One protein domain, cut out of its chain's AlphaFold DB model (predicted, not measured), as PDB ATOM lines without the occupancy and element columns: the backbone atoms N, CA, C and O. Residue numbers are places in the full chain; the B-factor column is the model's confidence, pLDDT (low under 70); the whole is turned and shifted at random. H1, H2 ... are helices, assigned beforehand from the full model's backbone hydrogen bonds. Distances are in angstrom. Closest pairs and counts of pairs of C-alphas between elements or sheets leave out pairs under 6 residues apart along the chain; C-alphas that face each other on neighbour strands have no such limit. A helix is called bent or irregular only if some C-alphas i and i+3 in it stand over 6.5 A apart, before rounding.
ATOM      1  N   ARG A 181      43.225 -10.302  18.657       90.38
ATOM      2  CA  ARG A 181      43.943  -9.298  19.458       90.38
ATOM      3  C   ARG A 181      43.123  -8.851  20.663       90.38
ATOM      4  O   ARG A 181      43.671  -8.676  21.750       90.38
ATOM      5  N   GLN A 182      41.811  -8.712  20.489       90.19
ATOM      6  CA  GLN A 182      40.891  -8.383  21.580       90.19
ATOM      7  C   GLN A 182      40.790  -9.537  22.586       90.19
ATOM      8  O   GLN A 182      40.845  -9.318  23.795       90.19
ATOM      9  N   ARG A 183      40.716 -10.782  22.106       89.06
ATOM     10  CA  ARG A 183      40.747 -11.977  22.959       89.06
ATOM     11  C   ARG A 183      42.055 -12.090  23.734       89.06
ATOM     12  O   ARG A 183      42.020 -12.347  24.935       89.06
ATOM     13  N   ASN A 184      43.192 -11.817  23.094       90.88
ATOM     14  CA  ASN A 184      44.492 -11.759  23.764       90.88
ATOM     15  C   ASN A 184      44.543 -10.675  24.844       90.88
ATOM     16  O   ASN A 184      45.131 -10.908  25.899       90.88
ATOM     17  N   PHE A 185      43.900  -9.526  24.622       93.88
ATOM     18  CA  PHE A 185      43.761  -8.504  25.655       93.88
ATOM     19  C   PHE A 185      43.001  -9.044  26.876       93.88
ATOM     20  O   PHE A 185      43.549  -9.040  27.976       93.88
ATOM     21  N   PHE A 186      41.803  -9.613  26.713       93.50
ATOM     22  CA  PHE A 186      41.061 -10.175  27.853       93.50
ATOM     23  C   PHE A 186      41.790 -11.343  28.532       93.50
ATOM     24  O   PHE A 186      41.805 -11.441  29.761       93.50
ATOM     25  N   ARG A 187      42.460 -12.193  27.748       91.44
ATOM     26  CA  ARG A 187      43.345 -13.245  28.256       91.44
ATOM     27  C   ARG A 187      44.479 -12.679  29.105       91.44
ATOM     28  O   ARG A 187      44.781 -13.251  30.146       91.44
ATOM     29  N   SER A 188      45.090 -11.568  28.694       93.75
ATOM     30  CA  SER A 188      46.189 -10.944  29.440       93.75
ATOM     31  C   SER A 188      45.756 -10.466  30.827       93.75
ATOM     32  O   SER A 188      46.442 -10.752  31.806       93.75
ATOM     33  N   LEU A 189      44.565  -9.867  30.937       93.75
ATOM     34  CA  LEU A 189      43.964  -9.486  32.218       93.75
ATOM     35  C   LEU A 189      43.804 -10.717  33.118       93.75
ATOM     36  O   LEU A 189      44.211 -10.736  34.277       93.75
ATOM     37  N   GLY A 190      43.300 -11.806  32.535       88.69
ATOM     38  CA  GLY A 190      43.174 -13.093  33.199       88.69
ATOM     39  C   GLY A 190      44.497 -13.843  33.413       88.69
ATOM     40  O   GLY A 190      44.489 -14.929  33.986       88.69
ATOM     41  N   LEU A 191      45.648 -13.318  33.010       89.62
ATOM     42  CA  LEU A 191      46.964 -13.873  33.346       89.62
ATOM     43  C   LEU A 191      47.728 -12.999  34.348       89.62
ATOM     44  O   LEU A 191      48.753 -13.441  34.862       89.62
ATOM     45  N   CYS A 192      47.212 -11.815  34.684       90.44
ATOM     46  CA  CYS A 192      47.802 -10.946  35.697       90.44
ATOM     47  C   CYS A 192      47.779 -11.601  37.099       90.44
ATOM     48  O   CYS A 192      46.905 -12.441  37.370       90.44
ATOM     49  N   PRO A 193      48.710 -11.246  38.006       90.00
ATOM     50  CA  PRO A 193      48.757 -11.788  39.367       90.00
ATOM     51  C   PRO A 193      47.445 -11.602  40.142       90.00
ATOM     52  O   PRO A 193      46.706 -10.646  39.906       90.00
ATOM     53  N   ALA A 194      47.149 -12.509  41.074       87.00
ATOM     54  CA  ALA A 194      46.002 -12.358  41.970       87.00
ATOM     55  C   ALA A 194      46.110 -11.052  42.781       87.00
ATOM     56  O   ALA A 194      47.183 -10.755  43.299       87.00
ATOM     57  N   GLY A 195      45.018 -10.283  42.866       87.38
ATOM     58  CA  GLY A 195      44.975  -8.995  43.573       87.38
ATOM     59  C   GLY A 195      45.577  -7.801  42.819       87.38
ATOM     60  O   GLY A 195      45.715  -6.736  43.404       87.38
ATOM     61  N   SER A 196      45.954  -7.966  41.547       93.12
ATOM     62  CA  SER A 196      46.366  -6.845  40.686       93.12
ATOM     63  C   SER A 196      45.174  -6.206  39.966       93.12
ATOM     64  O   SER A 196      44.197  -6.892  39.653       93.12
ATOM     65  N   ASP A 197      45.300  -4.936  39.570       93.75
ATOM     66  CA  ASP A 197      44.268  -4.205  38.816       93.75
ATOM     67  C   ASP A 197      43.814  -4.933  37.542       93.75
ATOM     68  O   ASP A 197      42.622  -4.963  37.217       93.75
ATOM     69  N   GLY A 198      44.759  -5.546  36.819       93.50
ATOM     70  CA  GLY A 198      44.468  -6.325  35.617       93.50
ATOM     71  C   GLY A 198      43.625  -7.564  35.922       93.50
ATOM     72  O   GLY A 198      42.655  -7.846  35.215       93.50
ATOM     73  N   ARG A 199      43.942  -8.276  37.012       91.94
ATOM     74  CA  ARG A 199      43.162  -9.436  37.462       91.94
ATOM     75  C   ARG A 199      41.768  -9.028  37.927       91.94
ATOM     76  O   ARG A 199      40.794  -9.691  37.571       91.94
ATOM     77  N   ASP A 200      41.659  -7.937  38.668       91.81
ATOM     78  CA  ASP A 200      40.375  -7.444  39.160       91.81
ATOM     79  C   ASP A 200      39.482  -6.983  38.005       91.81
ATOM     80  O   ASP A 200      38.294  -7.312  37.951       91.81
ATOM     81  N   LEU A 201      40.061  -6.305  37.010       94.94
ATOM     82  CA  LEU A 201      39.344  -5.948  35.790       94.94
ATOM     83  C   LEU A 201      38.883  -7.186  35.014       94.94
ATOM     84  O   LEU A 201      37.759  -7.196  34.512       94.94
ATOM     85  N   PHE A 202      39.697  -8.246  34.939       91.88
ATOM     86  CA  PHE A 202      39.269  -9.514  34.337       91.88
ATOM     87  C   PHE A 202      38.026 -10.081  35.028       91.88
ATOM     88  O   PHE A 202      37.079 -10.478  34.347       91.88
ATOM     89  N   HIS A 203      38.001 -10.102  36.363       87.31
ATOM     90  CA  HIS A 203      36.850 -10.602  37.115       87.31
ATOM     91  C   HIS A 203      35.581  -9.793  36.832       87.31
ATOM     92  O   HIS A 203      34.510 -10.377  36.647       87.31
ATOM     93  N   ASP A 204      35.692  -8.468  36.727       91.31
ATOM     94  CA  ASP A 204      34.557  -7.611  36.388       91.31
ATOM     95  C   ASP A 204      34.076  -7.789  34.947       91.31
ATOM     96  O   ASP A 204      32.864  -7.846  34.712       91.31
ATOM     97  N   VAL A 205      34.994  -7.937  33.986       92.69
ATOM     98  CA  VAL A 205      34.655  -8.289  32.599       92.69
ATOM     99  C   VAL A 205      33.921  -9.625  32.560       92.69
ATOM    100  O   VAL A 205      32.842  -9.703  31.976       92.69
ATOM    101  N   TYR A 206      34.461 -10.655  33.214       86.88
ATOM    102  CA  TYR A 206      33.875 -11.995  33.240       86.88
ATOM    103  C   TYR A 206      32.460 -11.972  33.818       86.88
ATOM    104  O   TYR A 206      31.514 -12.441  33.186       86.88
ATOM    105  N   ARG A 207      32.293 -11.365  34.999       83.62
ATOM    106  CA  ARG A 207      30.998 -11.194  35.671       83.62
ATOM    107  C   ARG A 207      29.988 -10.485  34.773       83.62
ATOM    108  O   ARG A 207      28.836 -10.905  34.675       83.62
ATOM    109  N   THR A 208      30.420  -9.413  34.117       88.12
ATOM    110  CA  THR A 208      29.570  -8.600  33.244       88.12
ATOM    111  C   THR A 208      29.150  -9.379  31.995       88.12
ATOM    112  O   THR A 208      27.960  -9.436  31.675       88.12
ATOM    113  N   ALA A 209      30.099 -10.040  31.329       89.19
ATOM    114  CA  ALA A 209      29.841 -10.886  30.169       89.19
ATOM    115  C   ALA A 209      28.882 -12.032  30.521       89.19
ATOM    116  O   ALA A 209      27.870 -12.222  29.851       89.19
ATOM    117  N   LEU A 210      29.122 -12.728  31.631       83.88
ATOM    118  CA  LEU A 210      28.255 -13.794  32.119       83.88
ATOM    119  C   LEU A 210      26.827 -13.305  32.407       83.88
ATOM    120  O   LEU A 210      25.858 -13.913  31.949       83.88
ATOM    121  N   ALA A 211      26.679 -12.187  33.123       82.25
ATOM    122  CA  ALA A 211      25.369 -11.599  33.400       82.25
ATOM    123  C   ALA A 211      24.623 -11.230  32.106       82.25
ATOM    124  O   ALA A 211      23.398 -11.371  32.024       82.25
ATOM    125  N   ARG A 212      25.352 -10.784  31.075       87.56
ATOM    126  CA  ARG A 212      24.799 -10.529  29.742       87.56
ATOM    127  C   ARG A 212      24.323 -11.818  29.075       87.56
ATOM    128  O   ARG A 212      23.189 -11.836  28.605       87.56
ATOM    129  N   VAL A 213      25.131 -12.879  29.061       85.75
ATOM    130  CA  VAL A 213      24.747 -14.181  28.484       85.75
ATOM    131  C   VAL A 213      23.478 -14.712  29.151       85.75
ATOM    132  O   VAL A 213      22.525 -15.067  28.460       85.75
ATOM    133  N   ILE A 214      23.414 -14.678  30.485       80.94
ATOM    134  CA  ILE A 214      22.229 -15.091  31.253       80.94
ATOM    135  C   ILE A 214      20.995 -14.274  30.848       80.94
ATOM    136  O   ILE A 214      19.912 -14.833  30.683       80.94
ATOM    137  N   ARG A 215      21.140 -12.957  30.664       82.88
ATOM    138  CA  ARG A 215      20.036 -12.087  30.233       82.88
ATOM    139  C   ARG A 215      19.573 -12.408  28.812       82.88
ATOM    140  O   ARG A 215      18.373 -12.486  28.587       82.88
ATOM    141  N   LEU A 216      20.501 -12.619  27.880       87.25
ATOM    142  CA  LEU A 216      20.183 -12.987  26.496       87.25
ATOM    143  C   LEU A 216      19.474 -14.344  26.427       87.25
ATOM    144  O   LEU A 216      18.475 -14.474  25.731       87.25
ATOM    145  N   ALA A 217      19.909 -15.323  27.225       83.00
ATOM    146  CA  ALA A 217      19.286 -16.646  27.304       83.00
ATOM    147  C   ALA A 217      17.817 -16.618  27.787       83.00
ATOM    148  O   ALA A 217      17.092 -17.607  27.637       83.00
ATOM    149  N   ARG A 218      17.354 -15.494  28.353       76.75
ATOM    150  CA  ARG A 218      15.954 -15.267  28.755       76.75
ATOM    151  C   ARG A 218      15.073 -14.653  27.677       76.75
ATOM    152  O   ARG A 218      13.873 -14.551  27.904       76.75
ATOM    153  N   GLY A 219      15.636 -14.249  26.537       72.25
ATOM    154  CA  GLY A 219      14.841 -13.833  25.381       72.25
ATOM    155  C   GLY A 219      13.885 -14.943  24.930       72.25
ATOM    156  O   GLY A 219      13.996 -16.089  25.364       72.25
ATOM    157  N   SER A 220      12.917 -14.633  24.069       66.56
ATOM    158  CA  SER A 220      11.939 -15.629  23.610       66.56
ATOM    159  C   SER A 220      12.611 -16.840  22.934       66.56
ATOM    160  O   SER A 220      13.732 -16.767  22.434       66.56
ATOM    161  N   GLY A 221      11.945 -18.000  22.937       58.16
ATOM    162  CA  GLY A 221      12.473 -19.238  22.338       58.16
ATOM    163  C   GLY A 221      12.752 -19.148  20.831       58.16
ATOM    164  O   GLY A 221      13.606 -19.876  20.338       58.16
ATOM    165  N   ALA A 222      12.069 -18.238  20.132       63.03
ATOM    166  CA  ALA A 222      12.213 -18.005  18.696       63.03
ATOM    167  C   ALA A 222      13.366 -17.046  18.333       63.03
ATOM    168  O   ALA A 222      13.707 -16.928  17.158       63.03
ATOM    169  N   ASP A 223      13.969 -16.357  19.309       79.25
ATOM    170  CA  ASP A 223      15.118 -15.484  19.069       79.25
ATOM    171  C   ASP A 223      16.404 -16.317  18.967       79.25
ATOM    172  O   ASP A 223      16.840 -16.956  19.933       79.25
ATOM    173  N   GLN A 224      17.040 -16.275  17.793       83.94
ATOM    174  CA  GLN A 224      18.324 -16.924  17.531       83.94
ATOM    175  C   GLN A 224      19.387 -16.512  18.563       83.94
ATOM    176  O   GLN A 224      20.190 -17.341  18.991       83.94
ATOM    177  N   THR A 225      19.360 -15.263  19.035       84.62
ATOM    178  CA  THR A 225      20.287 -14.754  20.058       84.62
ATOM    179  C   THR A 225      20.097 -15.470  21.391       84.62
ATOM    180  O   THR A 225      21.072 -15.866  22.038       84.62
ATOM    181  N   ALA A 226      18.844 -15.668  21.803       83.94
ATOM    182  CA  ALA A 226      18.512 -16.375  23.031       83.94
ATOM    183  C   ALA A 226      18.877 -17.860  22.940       83.94
ATOM    184  O   ALA A 226      19.394 -18.426  23.903       83.94
ATOM    185  N   GLN A 227      18.660 -18.487  21.779       83.06
ATOM    186  CA  GLN A 227      19.067 -19.870  21.531       83.06
ATOM    187  C   GLN A 227      20.588 -20.044  21.633       83.06
ATOM    188  O   GLN A 227      21.044 -20.924  22.364       83.06
ATOM    189  N   VAL A 228      21.370 -19.181  20.973       86.31
ATOM    190  CA  VAL A 228      22.841 -19.213  21.036       86.31
ATOM    191  C   VAL A 228      23.324 -19.001  22.472       86.31
ATOM    192  O   VAL A 228      24.138 -19.778  22.958       86.31
ATOM    193  N   ALA A 229      22.765 -18.029  23.201       86.00
ATOM    194  CA  ALA A 229      23.140 -17.785  24.593       86.00
ATOM    195  C   ALA A 229      22.839 -18.985  25.515       86.00
ATOM    196  O   ALA A 229      23.654 -19.315  26.380       86.00
ATOM    197  N   ARG A 230      21.705 -19.679  25.324       81.19
ATOM    198  CA  ARG A 230      21.403 -20.932  26.046       81.19
ATOM    199  C   ARG A 230      22.405 -22.025  25.710       81.19
ATOM    200  O   ARG A 230      22.920 -22.664  26.622       81.19
ATOM    201  N   GLN A 231      22.716 -22.205  24.428       82.62
ATOM    202  CA  GLN A 231      23.704 -23.184  23.987       82.62
ATOM    203  C   GLN A 231      25.084 -22.889  24.586       82.62
ATOM    204  O   GLN A 231      25.742 -23.810  25.062       82.62
ATOM    205  N   THR A 232      25.501 -21.621  24.648       83.25
ATOM    206  CA  THR A 232      26.735 -21.218  25.332       83.25
ATOM    207  C   THR A 232      26.710 -21.616  26.805       83.25
ATOM    208  O   THR A 232      27.656 -22.249  27.266       83.25
ATOM    209  N   LEU A 233      25.635 -21.307  27.543       77.19
ATOM    210  CA  LEU A 233      25.510 -21.701  28.954       77.19
ATOM    211  C   LEU A 233      25.548 -23.222  29.133       77.19
ATOM    212  O   LEU A 233      26.180 -23.713  30.067       77.19
ATOM    213  N   GLU A 234      24.911 -23.977  28.238       75.00
ATOM    214  CA  GLU A 234      24.972 -25.436  28.252       75.00
ATOM    215  C   GLU A 234      26.383 -25.965  27.997       75.00
ATOM    216  O   GLU A 234      26.822 -26.866  28.708       75.00
ATOM    217  N   THR A 235      27.091 -25.430  27.001       75.00
ATOM    218  CA  THR A 235      28.477 -25.809  26.693       75.00
ATOM    219  C   THR A 235      29.387 -25.504  27.874       75.00
ATOM    220  O   THR A 235      30.154 -26.362  28.300       75.00
ATOM    221  N   VAL A 236      29.244 -24.318  28.460       70.50
ATOM    222  CA  VAL A 236      29.982 -23.879  29.648       70.50
ATOM    223  C   VAL A 236      29.688 -24.786  30.853       70.50
ATOM    224  O   VAL A 236      30.605 -25.161  31.575       70.50
ATOM    225  N   ALA A 237      28.440 -25.230  31.041       66.31
ATOM    226  CA  ALA A 237      28.068 -26.129  32.136       66.31
ATOM    227  C   ALA A 237      28.425 -27.610  31.910       66.31
ATOM    228  O   ALA A 237      28.578 -28.353  32.879       66.31
ATOM    229  N   LYS A 238      28.505 -28.065  30.653       62.69
ATOM    230  CA  LYS A 238      28.972 -29.415  30.278       62.69
ATOM    231  C   LYS A 238      30.503 -29.489  30.215       62.69
ATOM    232  O   LYS A 238      31.063 -30.582  30.284       62.69
ATOM    233  N   GLY A 239      31.162 -28.349  30.039       58.44
ATOM    234  CA  GLY A 239      32.598 -28.236  29.844       58.44
ATOM    235  C   GLY A 239      33.417 -28.351  31.130       58.44
ATOM    236  O   GLY A 239      32.921 -28.259  32.249       58.44
ATOM    237  N   ARG A 240      34.733 -28.500  30.952       52.81
ATOM    238  CA  ARG A 240      35.752 -28.431  32.021       52.81
ATOM    239  C   ARG A 240      36.066 -26.980  32.458       52.81
ATOM    240  O   ARG A 240      37.011 -26.759  33.211       52.81
ATOM    241  N   SER A 241      35.313 -26.005  31.946       52.66
ATOM    242  CA  SER A 241      35.676 -24.593  31.728       52.66
ATOM    243  C   SER A 241      35.102 -23.604  32.750       52.66
ATOM    244  O   SER A 241      34.924 -22.425  32.468       52.66
ATOM    245  N   LEU A 242      34.793 -24.055  33.962       57.28
ATOM    246  CA  LEU A 242      34.322 -23.169  35.022       57.28
ATOM    247  C   LEU A 242      35.211 -23.343  36.245       57.28
ATOM    248  O   LEU A 242      35.280 -24.420  36.831       57.28
ATOM    249  N   SER A 243      35.923 -22.283  36.632       57.16
ATOM    250  CA  SER A 243      36.614 -22.280  37.921       57.16
ATOM    251  C   SER A 243      35.580 -22.322  39.051       57.16
ATOM    252  O   SER A 243      34.462 -21.833  38.899       57.16
ATOM    253  N   ARG A 244      35.946 -22.843  40.230       57.16
ATOM    254  CA  ARG A 244      35.045 -22.866  41.404       57.16
ATOM    255  C   ARG A 244      34.514 -21.478  41.788       57.16
ATOM    256  O   ARG A 244      33.430 -21.364  42.355       57.16
ATOM    257  N   GLU A 245      35.284 -20.426  41.534       57.59
ATOM    258  CA  GLU A 245      34.884 -19.034  41.774       57.59
ATOM    259  C   GLU A 245      33.878 -18.553  40.740       57.59
ATOM    260  O   GLU A 245      32.835 -18.024  41.119       57.59
ATOM    261  N   ALA A 246      34.132 -18.820  39.459       58.62
ATOM    262  CA  ALA A 246      33.172 -18.547  38.404       58.62
ATOM    263  C   ALA A 246      31.873 -19.343  38.631       58.62
ATOM    264  O   ALA A 246      30.799 -18.775  38.496       58.62
ATOM    265  N   SER A 247      31.935 -20.594  39.103       62.97
ATOM    266  CA  SER A 247      30.750 -21.397  39.444       62.97
ATOM    267  C   SER A 247      29.924 -20.765  40.560       62.97
ATOM    268  O   SER A 247      28.703 -20.676  40.442       62.97
ATOM    269  N   ARG A 248      30.573 -20.290  41.630       66.56
ATOM    270  CA  ARG A 248      29.895 -19.574  42.722       66.56
ATOM    271  C   ARG A 248      29.267 -18.274  42.235       66.56
ATOM    272  O   ARG A 248      28.134 -17.975  42.598       66.56
ATOM    273  N   GLU A 249      29.972 -17.533  41.391       66.00
ATOM    274  CA  GLU A 249      29.481 -16.279  40.829       66.00
ATOM    275  C   GLU A 249      28.304 -16.495  39.873       66.00
ATOM    276  O   GLU A 249      27.316 -15.770  39.950       66.00
ATOM    277  N   VAL A 250      28.361 -17.536  39.035       65.19
ATOM    278  CA  VAL A 250      27.234 -17.988  38.213       65.19
ATOM    279  C   VAL A 250      26.046 -18.295  39.115       65.19
ATOM    280  O   VAL A 250      24.995 -17.696  38.934       65.19
ATOM    281  N   LEU A 251      26.204 -19.153  40.127       65.81
ATOM    282  CA  LEU A 251      25.114 -19.494  41.049       65.81
ATOM    283  C   LEU A 251      24.537 -18.258  41.755       65.81
ATOM    284  O   LEU A 251      23.320 -18.141  41.871       65.81
ATOM    285  N   ARG A 252      25.381 -17.306  42.166       70.19
ATOM    286  CA  ARG A 252      24.958 -16.047  42.796       70.19
ATOM    287  C   ARG A 252      24.152 -15.170  41.837       70.19
ATOM    288  O   ARG A 252      23.065 -14.719  42.193       70.19
ATOM    289  N   LEU A 253      24.660 -14.939  40.627       65.81
ATOM    290  CA  LEU A 253      23.974 -14.151  39.595       65.81
ATOM    291  C   LEU A 253      22.670 -14.819  39.145       65.81
ATOM    292  O   LEU A 253      21.698 -14.125  38.854       65.81
ATOM    293  N   LEU A 254      22.639 -16.153  39.118       62.84
ATOM    294  CA  LEU A 254      21.451 -16.948  38.818       62.84
ATOM    295  C   LEU A 254      20.413 -16.894  39.952       62.84
ATOM    296  O   LEU A 254      19.225 -16.745  39.676       62.84
ATOM    297  N   GLY A 255      20.835 -16.943  41.219       61.59
ATOM    298  CA  GLY A 255      19.944 -16.842  42.382       61.59
ATOM    299  C   GLY A 255      19.273 -15.472  42.530       61.59
ATOM    300  O   GLY A 255      18.173 -15.371  43.061       61.59
ATOM    301  N   GLN A 256      19.882 -14.413  41.990       60.97
ATOM    302  CA  GLN A 256      19.334 -13.050  42.001       60.97
ATOM    303  C   GLN A 256      18.241 -12.811  40.945       60.97
ATOM    304  O   GLN A 256      17.818 -11.675  40.732       60.97
ATOM    305  N   THR A 257      17.791 -13.849  40.241       54.03
ATOM    306  CA  THR A 257      16.974 -13.679  39.041       54.03
ATOM    307  C   THR A 257      15.796 -14.656  38.950       54.03
ATOM    308  O   THR A 257      15.975 -15.839  38.692       54.03
ATOM    309  N   GLN A 258      14.574 -14.142  39.115       52.31
ATOM    310  CA  GLN A 258      13.353 -14.907  39.427       52.31
ATOM    311  C   GLN A 258      12.573 -15.527  38.237       52.31
ATOM    312  O   GLN A 258      11.426 -15.917  38.415       52.31
ATOM    313  N   THR A 259      13.109 -15.624  37.012       51.25
ATOM    314  CA  THR A 259      12.238 -15.760  35.811       51.25
ATOM    315  C   THR A 259      12.566 -16.896  34.828       51.25
ATOM    316  O   THR A 259      12.563 -16.678  33.620       51.25
ATOM    317  N   LEU A 260      12.864 -18.111  35.283       48.62
ATOM    318  CA  LEU A 260      13.049 -19.284  34.396       48.62
ATOM    319  C   LEU A 260      12.588 -20.553  35.144       48.62
ATOM    320  O   LEU A 260      12.529 -20.543  36.376       48.62
ATOM    321  N   SER A 261      12.230 -21.627  34.431       51.69
ATOM    322  CA  SER A 261      11.546 -22.779  35.044       51.69
ATOM    323  C   SER A 261      12.469 -23.646  35.932       51.69
ATOM    324  O   SER A 261      13.595 -23.954  35.529       51.69
ATOM    325  N   PRO A 262      12.013 -24.098  37.121       52.84
ATOM    326  CA  PRO A 262      12.855 -24.761  38.133       52.84
ATOM    327  C   PRO A 262      13.642 -26.004  37.666       52.84
ATOM    328  O   PRO A 262      14.759 -26.236  38.124       52.84
ATOM    329  N   GLY A 263      13.107 -26.798  36.731       50.41
ATOM    330  CA  GLY A 263      13.690 -28.097  36.348       50.41
ATOM    331  C   GLY A 263      14.920 -28.024  35.430       50.41
ATOM    332  O   GLY A 263      15.882 -28.784  35.596       50.41
ATOM    333  N   ALA A 264      14.943 -27.073  34.488       53.06
ATOM    334  CA  ALA A 264      16.132 -26.812  33.670       53.06
ATOM    335  C   ALA A 264      17.259 -26.191  34.522       53.06
ATOM    336  O   ALA A 264      18.444 -26.442  34.284       53.06
ATOM    337  N   TRP A 265      16.881 -25.451  35.571       53.50
ATOM    338  CA  TRP A 265      17.787 -24.764  36.485       53.50
ATOM    339  C   TRP A 265      18.556 -25.658  37.438       53.50
ATOM    340  O   TRP A 265      19.773 -25.526  37.562       53.50
ATOM    341  N   GLU A 266      17.871 -26.584  38.098       52.44
ATOM    342  CA  GLU A 266      18.511 -27.509  39.033       52.44
ATOM    343  C   GLU A 266      19.533 -28.404  38.331       52.44
ATOM    344  O   GLU A 266      20.553 -28.799  38.895       52.44
ATOM    345  N   THR A 267      19.274 -28.724  37.067       55.88
ATOM    346  CA  THR A 267      20.160 -29.550  36.248       55.88
ATOM    347  C   THR A 267      21.409 -28.777  35.819       55.88
ATOM    348  O   THR A 267      22.502 -29.346  35.828       55.88
ATOM    349  N   LEU A 268      21.283 -27.485  35.497       54.44
ATOM    350  CA  LEU A 268      22.414 -26.609  35.177       54.44
ATOM    351  C   LEU A 268      23.269 -26.325  36.426       54.44
ATOM    352  O   LEU A 268      24.486 -26.508  36.390       54.44
ATOM    353  N   GLY A 269      22.636 -25.979  37.552       56.50
ATOM    354  CA  GLY A 269      23.313 -25.716  38.828       56.50
ATOM    355  C   GLY A 269      24.078 -26.929  39.371       56.50
ATOM    356  O   GLY A 269      25.242 -26.803  39.758       56.50
ATOM    357  N   ARG A 270      23.486 -28.133  39.310       56.31
ATOM    358  CA  ARG A 270      24.155 -29.388  39.712       56.31
ATOM    359  C   ARG A 270      25.338 -29.763  38.813       56.31
ATOM    360  O   ARG A 270      26.275 -30.404  39.286       56.31
ATOM    361  N   LYS A 271      25.320 -29.374  37.532       53.16
ATOM    362  CA  LYS A 271      26.422 -29.620  36.582       53.16
ATOM    363  C   LYS A 271      27.579 -28.632  36.777       53.16
ATOM    364  O   LYS A 271      28.727 -29.060  36.818       53.16
ATOM    365  N   ILE A 272      27.280 -27.356  37.038       53.28
ATOM    366  CA  ILE A 272      28.264 -26.300  37.355       53.28
ATOM    367  C   ILE A 272      29.064 -26.610  38.638       53.28
ATOM    368  O   ILE A 272      30.248 -26.278  38.736       53.28
ATOM    369  N   ALA A 273      28.449 -27.287  39.613       50.16
ATOM    370  CA  ALA A 273      29.097 -27.698  40.861       50.16
ATOM    371  C   ALA A 273      30.167 -28.804  40.693       50.16
ATOM    372  O   ALA A 273      30.957 -29.026  41.609       50.16
ATOM    373  N   LYS A 274      30.224 -29.479  39.532       51.12
ATOM    374  CA  LYS A 274      31.202 -30.544  39.217       51.12
ATOM    375  C   LYS A 274      32.427 -30.052  38.421       51.12
ATOM    376  O   LYS A 274      33.226 -30.871  37.973       51.12
ATOM    377  N   ALA A 275      32.575 -28.741  38.224       50.34
ATOM    378  CA  ALA A 275      33.603 -28.158  37.359       50.34
ATOM    379  C   ALA A 275      35.043 -28.265  37.923       50.34
ATOM    380  O   ALA A 275      35.274 -28.260  39.135       50.34
ATOM    381  N   THR A 276      36.024 -28.395  37.019       51.81
ATOM    382  CA  THR A 276      37.440 -28.698  37.314       51.81
ATOM    383  C   THR A 276      38.326 -27.469  37.583       51.81
ATOM    384  O   THR A 276      37.945 -26.328  37.359       51.81
ATOM    385  N   ALA A 277      39.537 -27.710  38.106       48.03
ATOM    386  CA  ALA A 277      40.250 -26.779  38.986       48.03
ATOM    387  C   ALA A 277      41.069 -25.631  38.360       48.03
ATOM    388  O   ALA A 277      41.532 -24.806  39.139       48.03
ATOM    389  N   ARG A 278      41.274 -25.510  37.040       55.31
ATOM    390  CA  ARG A 278      41.978 -24.345  36.445       55.31
ATOM    391  C   ARG A 278      41.787 -24.288  34.928       55.31
ATOM    392  O   ARG A 278      42.120 -25.243  34.236       55.31
ATOM    393  N   GLN A 279      41.310 -23.152  34.426       62.84
ATOM    394  CA  GLN A 279      41.264 -22.829  33.000       62.84
ATOM    395  C   GLN A 279      42.240 -21.690  32.712       62.84
ATOM    396  O   GLN A 279      42.398 -20.794  33.540       62.84
ATOM    397  N   VAL A 280      42.879 -21.719  31.541       66.62
ATOM    398  CA  VAL A 280      43.637 -20.574  31.027       66.62
ATOM    399  C   VAL A 280      42.635 -19.495  30.604       66.62
ATOM    400  O   VAL A 280      41.856 -19.748  29.683       66.62
ATOM    401  N   PRO A 281      42.626 -18.311  31.237       70.50
ATOM    402  CA  PRO A 281      41.636 -17.284  30.921       70.50
ATOM    403  C   PRO A 281      41.702 -16.825  29.467       70.50
ATOM    404  O   PRO A 281      42.791 -16.696  28.912       70.50
ATOM    405  N   GLY A 282      40.543 -16.617  28.836       64.94
ATOM    406  CA  GLY A 282      40.465 -16.246  27.419       64.94
ATOM    407  C   GLY A 282      40.955 -17.324  26.440       64.94
ATOM    408  O   GLY A 282      41.308 -17.002  25.307       64.94
ATOM    409  N   SER A 283      41.005 -18.595  26.865       74.44
ATOM    410  CA  SER A 283      41.088 -19.743  25.948       74.44
ATOM    411  C   SER A 283      39.865 -19.775  25.014       74.44
ATOM    412  O   SER A 283      38.789 -19.373  25.457       74.44
ATOM    413  N   PRO A 284      39.966 -20.312  23.781       71.06
ATOM    414  CA  PRO A 284      38.799 -20.602  22.941       71.06
ATOM    415  C   PRO A 284      37.711 -21.441  23.627       71.06
ATOM    416  O   PRO A 284      36.536 -21.297  23.312       71.06
ATOM    417  N   ASP A 285      38.088 -22.254  24.617       73.00
ATOM    418  CA  ASP A 285      37.145 -23.059  25.409       73.00
ATOM    419  C   ASP A 285      36.403 -22.250  26.498       73.00
ATOM    420  O   ASP A 285      35.489 -22.758  27.152       73.00
ATOM    421  N   ASP A 286      36.817 -21.004  26.765       78.38
ATOM    422  CA  ASP A 286      36.115 -20.066  27.654       78.38
ATOM    423  C   ASP A 286      35.122 -19.243  26.833       78.38
ATOM    424  O   ASP A 286      35.346 -18.067  26.554       78.38
ATOM    425  N   HIS A 287      34.010 -19.863  26.437       81.94
ATOM    426  CA  HIS A 287      33.000 -19.214  25.594       81.94
ATOM    427  C   HIS A 287      32.404 -17.931  26.201       81.94
ATOM    428  O   HIS A 287      31.911 -17.079  25.465       81.94
ATOM    429  N   ILE A 288      32.468 -17.736  27.525       85.12
ATOM    430  CA  ILE A 288      32.006 -16.487  28.149       85.12
ATOM    431  C   ILE A 288      32.936 -15.335  27.771       85.12
ATOM    432  O   ILE A 288      32.478 -14.303  27.280       85.12
ATOM    433  N   ILE A 289      34.245 -15.502  27.970       86.75
ATOM    434  CA  ILE A 289      35.209 -14.464  27.595       86.75
ATOM    435  C   ILE A 289      35.360 -14.384  26.080       86.75
ATOM    436  O   ILE A 289      35.323 -13.290  25.519       86.75
ATOM    437  N   HIS A 290      35.503 -15.528  25.422       84.75
ATOM    438  CA  HIS A 290      35.795 -15.619  23.999       84.75
ATOM    439  C   HIS A 290      34.722 -14.949  23.131       84.75
ATOM    440  O   HIS A 290      35.067 -14.179  22.234       84.75
ATOM    441  N   ASP A 291      33.441 -15.194  23.426       85.81
ATOM    442  CA  ASP A 291      32.336 -14.770  22.559       85.81
ATOM    443  C   ASP A 291      31.638 -13.489  23.053       85.81
ATOM    444  O   ASP A 291      31.044 -12.762  22.253       85.81
ATOM    445  N   TYR A 292      31.715 -13.166  24.354       89.25
ATOM    446  CA  TYR A 292      30.914 -12.084  24.950       89.25
ATOM    447  C   TYR A 292      31.714 -10.964  25.625       89.25
ATOM    448  O   TYR A 292      31.137  -9.898  25.872       89.25
ATOM    449  N   ALA A 293      33.019 -11.123  25.889       91.19
ATOM    450  CA  ALA A 293      33.787 -10.093  26.601       91.19
ATOM    451  C   ALA A 293      33.825  -8.753  25.856       91.19
ATOM    452  O   ALA A 293      33.776  -7.699  26.492       91.19
ATOM    453  N   PHE A 294      33.837  -8.757  24.519       91.19
ATOM    454  CA  PHE A 294      33.892  -7.516  23.744       91.19
ATOM    455  C   PHE A 294      32.685  -6.596  23.990       91.19
ATOM    456  O   PHE A 294      32.829  -5.375  24.012       91.19
ATOM    457  N   ALA A 295      31.506  -7.159  24.279       91.25
ATOM    458  CA  ALA A 295      30.315  -6.364  24.584       91.25
ATOM    459  C   ALA A 295      30.498  -5.470  25.828       91.25
ATOM    460  O   ALA A 295      29.847  -4.428  25.935       91.25
ATOM    461  N   THR A 296      31.405  -5.840  26.739       92.44
ATOM    462  CA  THR A 296      31.703  -5.071  27.958       92.44
ATOM    463  C   THR A 296      32.412  -3.742  27.669       92.44
ATOM    464  O   THR A 296      32.300  -2.803  28.458       92.44
ATOM    465  N   VAL A 297      33.074  -3.613  26.511       92.06
ATOM    466  CA  VAL A 297      33.771  -2.385  26.083       92.06
ATOM    467  C   VAL A 297      32.791  -1.242  25.826       92.06
ATOM    468  O   VAL A 297      33.075  -0.085  26.142       92.06
ATOM    469  N   SER A 298      31.622  -1.564  25.273       91.00
ATOM    470  CA  SER A 298      30.575  -0.595  24.943       91.00
ATOM    471  C   SER A 298      29.455  -0.516  25.978       91.00
ATOM    472  O   SER A 298      28.518   0.260  25.789       91.00
ATOM    473  N   GLU A 299      29.505  -1.313  27.049       91.75
ATOM    474  CA  GLU A 299      28.425  -1.349  28.032       91.75
ATOM    475  C   GLU A 299      28.343  -0.045  28.829       91.75
ATOM    476  O   GLU A 299      29.349   0.479  29.321       91.75
ATOM    477  N   ARG A 300      27.117   0.467  28.973       93.50
ATOM    478  CA  ARG A 300      26.814   1.711  29.678       93.50
ATOM    479  C   ARG A 300      25.915   1.461  30.886       93.50
ATOM    480  O   ARG A 300      25.109   0.533  30.879       93.50
ATOM    481  N   ASP A 301      26.079   2.278  31.920       90.19
ATOM    482  CA  ASP A 301      25.162   2.336  33.056       90.19
ATOM    483  C   ASP A 301      23.854   3.064  32.686       90.19
ATOM    484  O   ASP A 301      23.701   3.587  31.579       90.19
ATOM    485  N   ALA A 302      22.905   3.125  33.625       91.62
ATOM    486  CA  ALA A 302      21.622   3.810  33.433       91.62
ATOM    487  C   ALA A 302      21.757   5.321  33.144       91.62
ATOM    488  O   ALA A 302      20.810   5.943  32.681       91.62
ATOM    489  N   ARG A 303      22.932   5.913  33.398       94.69
ATOM    490  CA  ARG A 303      23.248   7.321  33.117       94.69
ATOM    491  C   ARG A 303      24.008   7.487  31.795       94.69
ATOM    492  O   ARG A 303      24.524   8.564  31.515       94.69
ATOM    493  N   GLY A 304      24.133   6.426  30.996       94.25
ATOM    494  CA  GLY A 304      24.836   6.442  29.716       94.25
ATOM    495  C   GLY A 304      26.365   6.443  29.828       94.25
ATOM    496  O   GLY A 304      27.044   6.555  28.805       94.25
ATOM    497  N   ARG A 305      26.944   6.292  31.023       94.25
ATOM    498  CA  ARG A 305      28.403   6.277  31.217       94.25
ATOM    499  C   ARG A 305      28.950   4.882  30.970       94.25
ATOM    500  O   ARG A 305      28.339   3.899  31.377       94.25
ATOM    501  N   PHE A 306      30.108   4.778  30.324       95.56
ATOM    502  CA  PHE A 306      30.742   3.479  30.113       95.56
ATOM    503  C   PHE A 306      31.124   2.827  31.442       95.56
ATOM    504  O   PHE A 306      31.779   3.459  32.269       95.56
ATOM    505  N   ARG A 307      30.764   1.552  31.618       93.88
ATOM    506  CA  ARG A 307      30.984   0.831  32.881       93.88
ATOM    507  C   ARG A 307      32.455   0.512  33.129       93.88
ATOM    508  O   ARG A 307      32.966   0.796  34.203       93.88
ATOM    509  N   LEU A 308      33.117  -0.085  32.137       94.69
ATOM    510  CA  LEU A 308      34.498  -0.568  32.262       94.69
ATOM    511  C   LEU A 308      35.484   0.178  31.356       94.69
ATOM    512  O   LEU A 308      36.691   0.056  31.544       94.69
ATOM    513  N   ARG A 309      34.995   0.986  30.402       93.69
ATOM    514  CA  ARG A 309      35.846   1.589  29.366       93.69
ATOM    515  C   ARG A 309      36.997   2.408  29.937       93.69
ATOM    516  O   ARG A 309      38.112   2.227  29.477       93.69
ATOM    517  N   GLY A 310      36.743   3.254  30.939       94.12
ATOM    518  CA  GLY A 310      37.796   4.046  31.583       94.12
ATOM    519  C   GLY A 310      38.931   3.172  32.115       94.12
ATOM    520  O   GLY A 310      40.087   3.432  31.809       94.12
ATOM    521  N   ARG A 311      38.592   2.062  32.783       94.62
ATOM    522  CA  ARG A 311      39.574   1.132  33.356       94.62
ATOM    523  C   ARG A 311      40.437   0.444  32.306       94.62
ATOM    524  O   ARG A 311      41.603   0.212  32.576       94.62
ATOM    525  N   PHE A 312      39.914   0.161  31.109       94.38
ATOM    526  CA  PHE A 312      40.740  -0.385  30.023       94.38
ATOM    527  C   PHE A 312      41.845   0.585  29.576       94.38
ATOM    528  O   PHE A 312      42.905   0.131  29.162       94.38
ATOM    529  N   PHE A 313      41.608   1.899  29.661       93.06
ATOM    530  CA  PHE A 313      42.566   2.935  29.249       93.06
ATOM    531  C   PHE A 313      43.467   3.437  30.385       93.06
ATOM    532  O   PHE A 313      44.395   4.192  30.117       93.06
ATOM    533  N   THR A 314      43.217   3.025  31.630       95.00
ATOM    534  CA  THR A 314      44.025   3.383  32.808       95.00
ATOM    535  C   THR A 314      44.700   2.163  33.436       95.00
ATOM    536  O   THR A 314      44.978   2.168  34.631       95.00
ATOM    537  N   LEU A 315      44.895   1.089  32.663       94.38
ATOM    538  CA  LEU A 315      45.606  -0.095  33.139       94.38
ATOM    539  C   LEU A 315      47.064   0.251  33.457       94.38
ATOM    540  O   LEU A 315      47.690   0.971  32.674       94.38
ATOM    541  N   PRO A 316      47.616  -0.289  34.554       94.56
ATOM    542  CA  PRO A 316      49.005  -0.051  34.894       94.56
ATOM    543  C   PRO A 316      49.941  -0.814  33.943       94.56
ATOM    544  O   PRO A 316      49.539  -1.759  33.247       94.56
ATOM    545  N   GLU A 317      51.201  -0.383  33.882       95.31
ATOM    546  CA  GLU A 317      52.178  -0.865  32.901       95.31
ATOM    547  C   GLU A 317      52.424  -2.374  33.018       95.31
ATOM    548  O   GLU A 317      52.530  -3.066  32.004       95.31
ATOM    549  N   GLU A 318      52.416  -2.926  34.232       91.81
ATOM    550  CA  GLU A 318      52.581  -4.359  34.466       91.81
ATOM    551  C   GLU A 318      51.464  -5.203  33.835       91.81
ATOM    552  O   GLU A 318      51.732  -6.294  33.325       91.81
ATOM    553  N   ALA A 319      50.226  -4.697  33.797       90.88
ATOM    554  CA  ALA A 319      49.114  -5.379  33.140       90.88
ATOM    555  C   ALA A 319      49.262  -5.312  31.609       90.88
ATOM    556  O   ALA A 319      49.072  -6.311  30.908       90.88
ATOM    557  N   LEU A 320      49.674  -4.151  31.087       94.94
ATOM    558  CA  LEU A 320      49.946  -3.955  29.661       94.94
ATOM    559  C   LEU A 320      51.138  -4.789  29.174       94.94
ATOM    560  O   LEU A 320      51.108  -5.309  28.059       94.94
ATOM    561  N   ALA A 321      52.152  -5.007  30.012       94.94
ATOM    562  CA  ALA A 321      53.305  -5.841  29.684       94.94
ATOM    563  C   ALA A 321      52.911  -7.302  29.399       94.94
ATOM    564  O   ALA A 321      53.482  -7.943  28.507       94.94
ATOM    565  N   VAL A 322      51.905  -7.836  30.106       93.44
ATOM    566  CA  VAL A 322      51.347  -9.169  29.816       93.44
ATOM    567  C   VAL A 322      50.666  -9.170  28.447       93.44
ATOM    568  O   VAL A 322      50.911 -10.079  27.650       93.44
ATOM    569  N   TYR A 323      49.864  -8.146  28.139       94.25
ATOM    570  CA  TYR A 323      49.219  -8.005  26.831       94.25
ATOM    571  C   TYR A 323      50.244  -7.928  25.698       94.25
ATOM    572  O   TYR A 323      50.170  -8.722  24.762       94.25
ATOM    573  N   HIS A 324      51.239  -7.045  25.809       95.69
ATOM    574  CA  HIS A 324      52.275  -6.864  24.792       95.69
ATOM    575  C   HIS A 324      53.029  -8.162  24.504       95.69
ATOM    576  O   HIS A 324      53.281  -8.481  23.345       95.69
ATOM    577  N   ARG A 325      53.336  -8.957  25.536       95.12
ATOM    578  CA  ARG A 325      53.995 -10.259  25.364       95.12
ATOM    579  C   ARG A 325      53.138 -11.240  24.562       95.12
ATOM    580  O   ARG A 325      53.656 -11.916  23.673       95.12
ATOM    581  N   LEU A 326      51.843 -11.330  24.867       92.56
ATOM    582  CA  LEU A 326      50.924 -12.227  24.160       92.56
ATOM    583  C   LEU A 326      50.656 -11.758  22.731       92.56
ATOM    584  O   LEU A 326      50.667 -12.576  21.813       92.56
ATOM    585  N   ASP A 327      50.449 -10.454  22.539       93.81
ATOM    586  CA  ASP A 327      50.202  -9.863  21.224       93.81
ATOM    587  C   ASP A 327      51.444 -10.005  20.334       93.81
ATOM    588  O   ASP A 327      51.326 -10.443  19.194       93.81
ATOM    589  N   ALA A 328      52.651  -9.785  20.869       95.69
ATOM    590  CA  ALA A 328      53.899 -10.028  20.149       95.69
ATOM    591  C   ALA A 328      54.055 -11.501  19.735       95.69
ATOM    592  O   ALA A 328      54.383 -11.784  18.583       95.69
ATOM    593  N   ALA A 329      53.771 -12.452  20.632       94.12
ATOM    594  CA  ALA A 329      53.824 -13.879  20.307       94.12
ATOM    595  C   ALA A 329      52.795 -14.269  19.228       94.12
ATOM    596  O   ALA A 329      53.102 -15.043  18.315       94.12
ATOM    597  N   TYR A 330      51.586 -13.710  19.306       93.38
ATOM    598  CA  TYR A 330      50.538 -13.894  18.306       93.38
ATOM    599  C   TYR A 330      50.946 -13.326  16.941       93.38
ATOM    600  O   TYR A 330      50.886 -14.038  15.937       93.38
ATOM    601  N   LEU A 331      51.430 -12.084  16.897       94.25
ATOM    602  CA  LEU A 331      51.875 -11.432  15.667       94.25
ATOM    603  C   LEU A 331      53.088 -12.143  15.056       94.25
ATOM    604  O   LEU A 331      53.115 -12.361  13.847       94.25
ATOM    605  N   ALA A 332      54.044 -12.603  15.868       94.81
ATOM    606  CA  ALA A 332      55.169 -13.410  15.396       94.81
ATOM    607  C   ALA A 332      54.698 -14.733  14.765       94.81
ATOM    608  O   ALA A 332      55.182 -15.139  13.703       94.81
TER     609      ALA A 332
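AT A GLANCE: This is residues 181 to 332 of the 342 residues of an uncharacterized protein of Zetaproteobacteria bacterium (UniProt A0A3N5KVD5). The longest helix, H2, runs through the middle, and H6 crosses it nearly at a right angle. H1 and H8 lie side by side near the first end of H2, while H3 and H4 pack on its later part and H5 packs on the end of H3. The 152 printed residues hold eight named helices, H1 to H8 in chain order, and no named strand; the class is all helix. The whole is compact, with a radius of gyration of the C-alphas of 15.9 A and spans of 47 by 39 by 28 A.

HOW THE PARTS SIT: The hub is H2, residues 197 to 216, touching four helices. H6, residues 287 to 297, touches residues 205 to 213 of H2 at 78 degrees, about perpendicular; the closest C-alphas, of Ala 209 and Ala 293, are 5.4 A apart. H1, residues 181 to 189, touches H2 at a steep tilt of 61 degrees, with C-alphas of Leu 189 and Gly 198 closest at 4.7 A. H8, residues 317 to 332, touches H1 at a steep tilt of 39 degrees, opposite ways, closest at the C-alphas of Ser 188 and Tyr 323, 5.0 A. H3, residues 224 to 238, touches residues 213 to 216 of H2 at a steep tilt of 57 degrees, closest at the C-alphas of Leu 216 and Ala 226, 5.1 A. H4, residues 244 to 255, touches H2 at a steep tilt of 41 degrees, the same way, closest at the C-alphas of Ala 211 and Leu 253, 6.8 A. H5, residues 262 to 272, touches H3, with C-alphas of Ala 237 and Ile 272 closest at 5.2 A. H7, residues 309 to 313, touches no helix but is near H2 and H6. Every O i to N i+4 pair is within hydrogen-bond range in H1, H2, H3 and H4; the counts are 6 of 7 in H5, 11 of 12 in H8, 3 of 7 in H6 and 0 of 1 in H7, where O i to N i+3 pairs within range are 3 of 8 in H6 and 2 of 2 in H7.

IN THESE COORDINATES: H2 is 28.4 A long, from C-alpha 197 at (44.268, -4.205, 38.816) to C-alpha 216 at (20.183, -12.987, 26.496). H8 measures 21.7 A and ends with C-alpha 332 at (55.169, -13.410, 15.396); H3 measures 20.8 A. H6, 16.9 A, is irregular: C-alphas 291 and 294 are 7.5 A apart.

THE WHOLE: The C-alphas farthest apart, of Pro 262 and Ala 332, are 49.4 A apart. The printed part has no cut. The links H5 to H6 and H6 to H7 are long. Confidence is low, with pLDDT under 70, at residues 220 to 222, 237 to 251, 253 to 280 and 282.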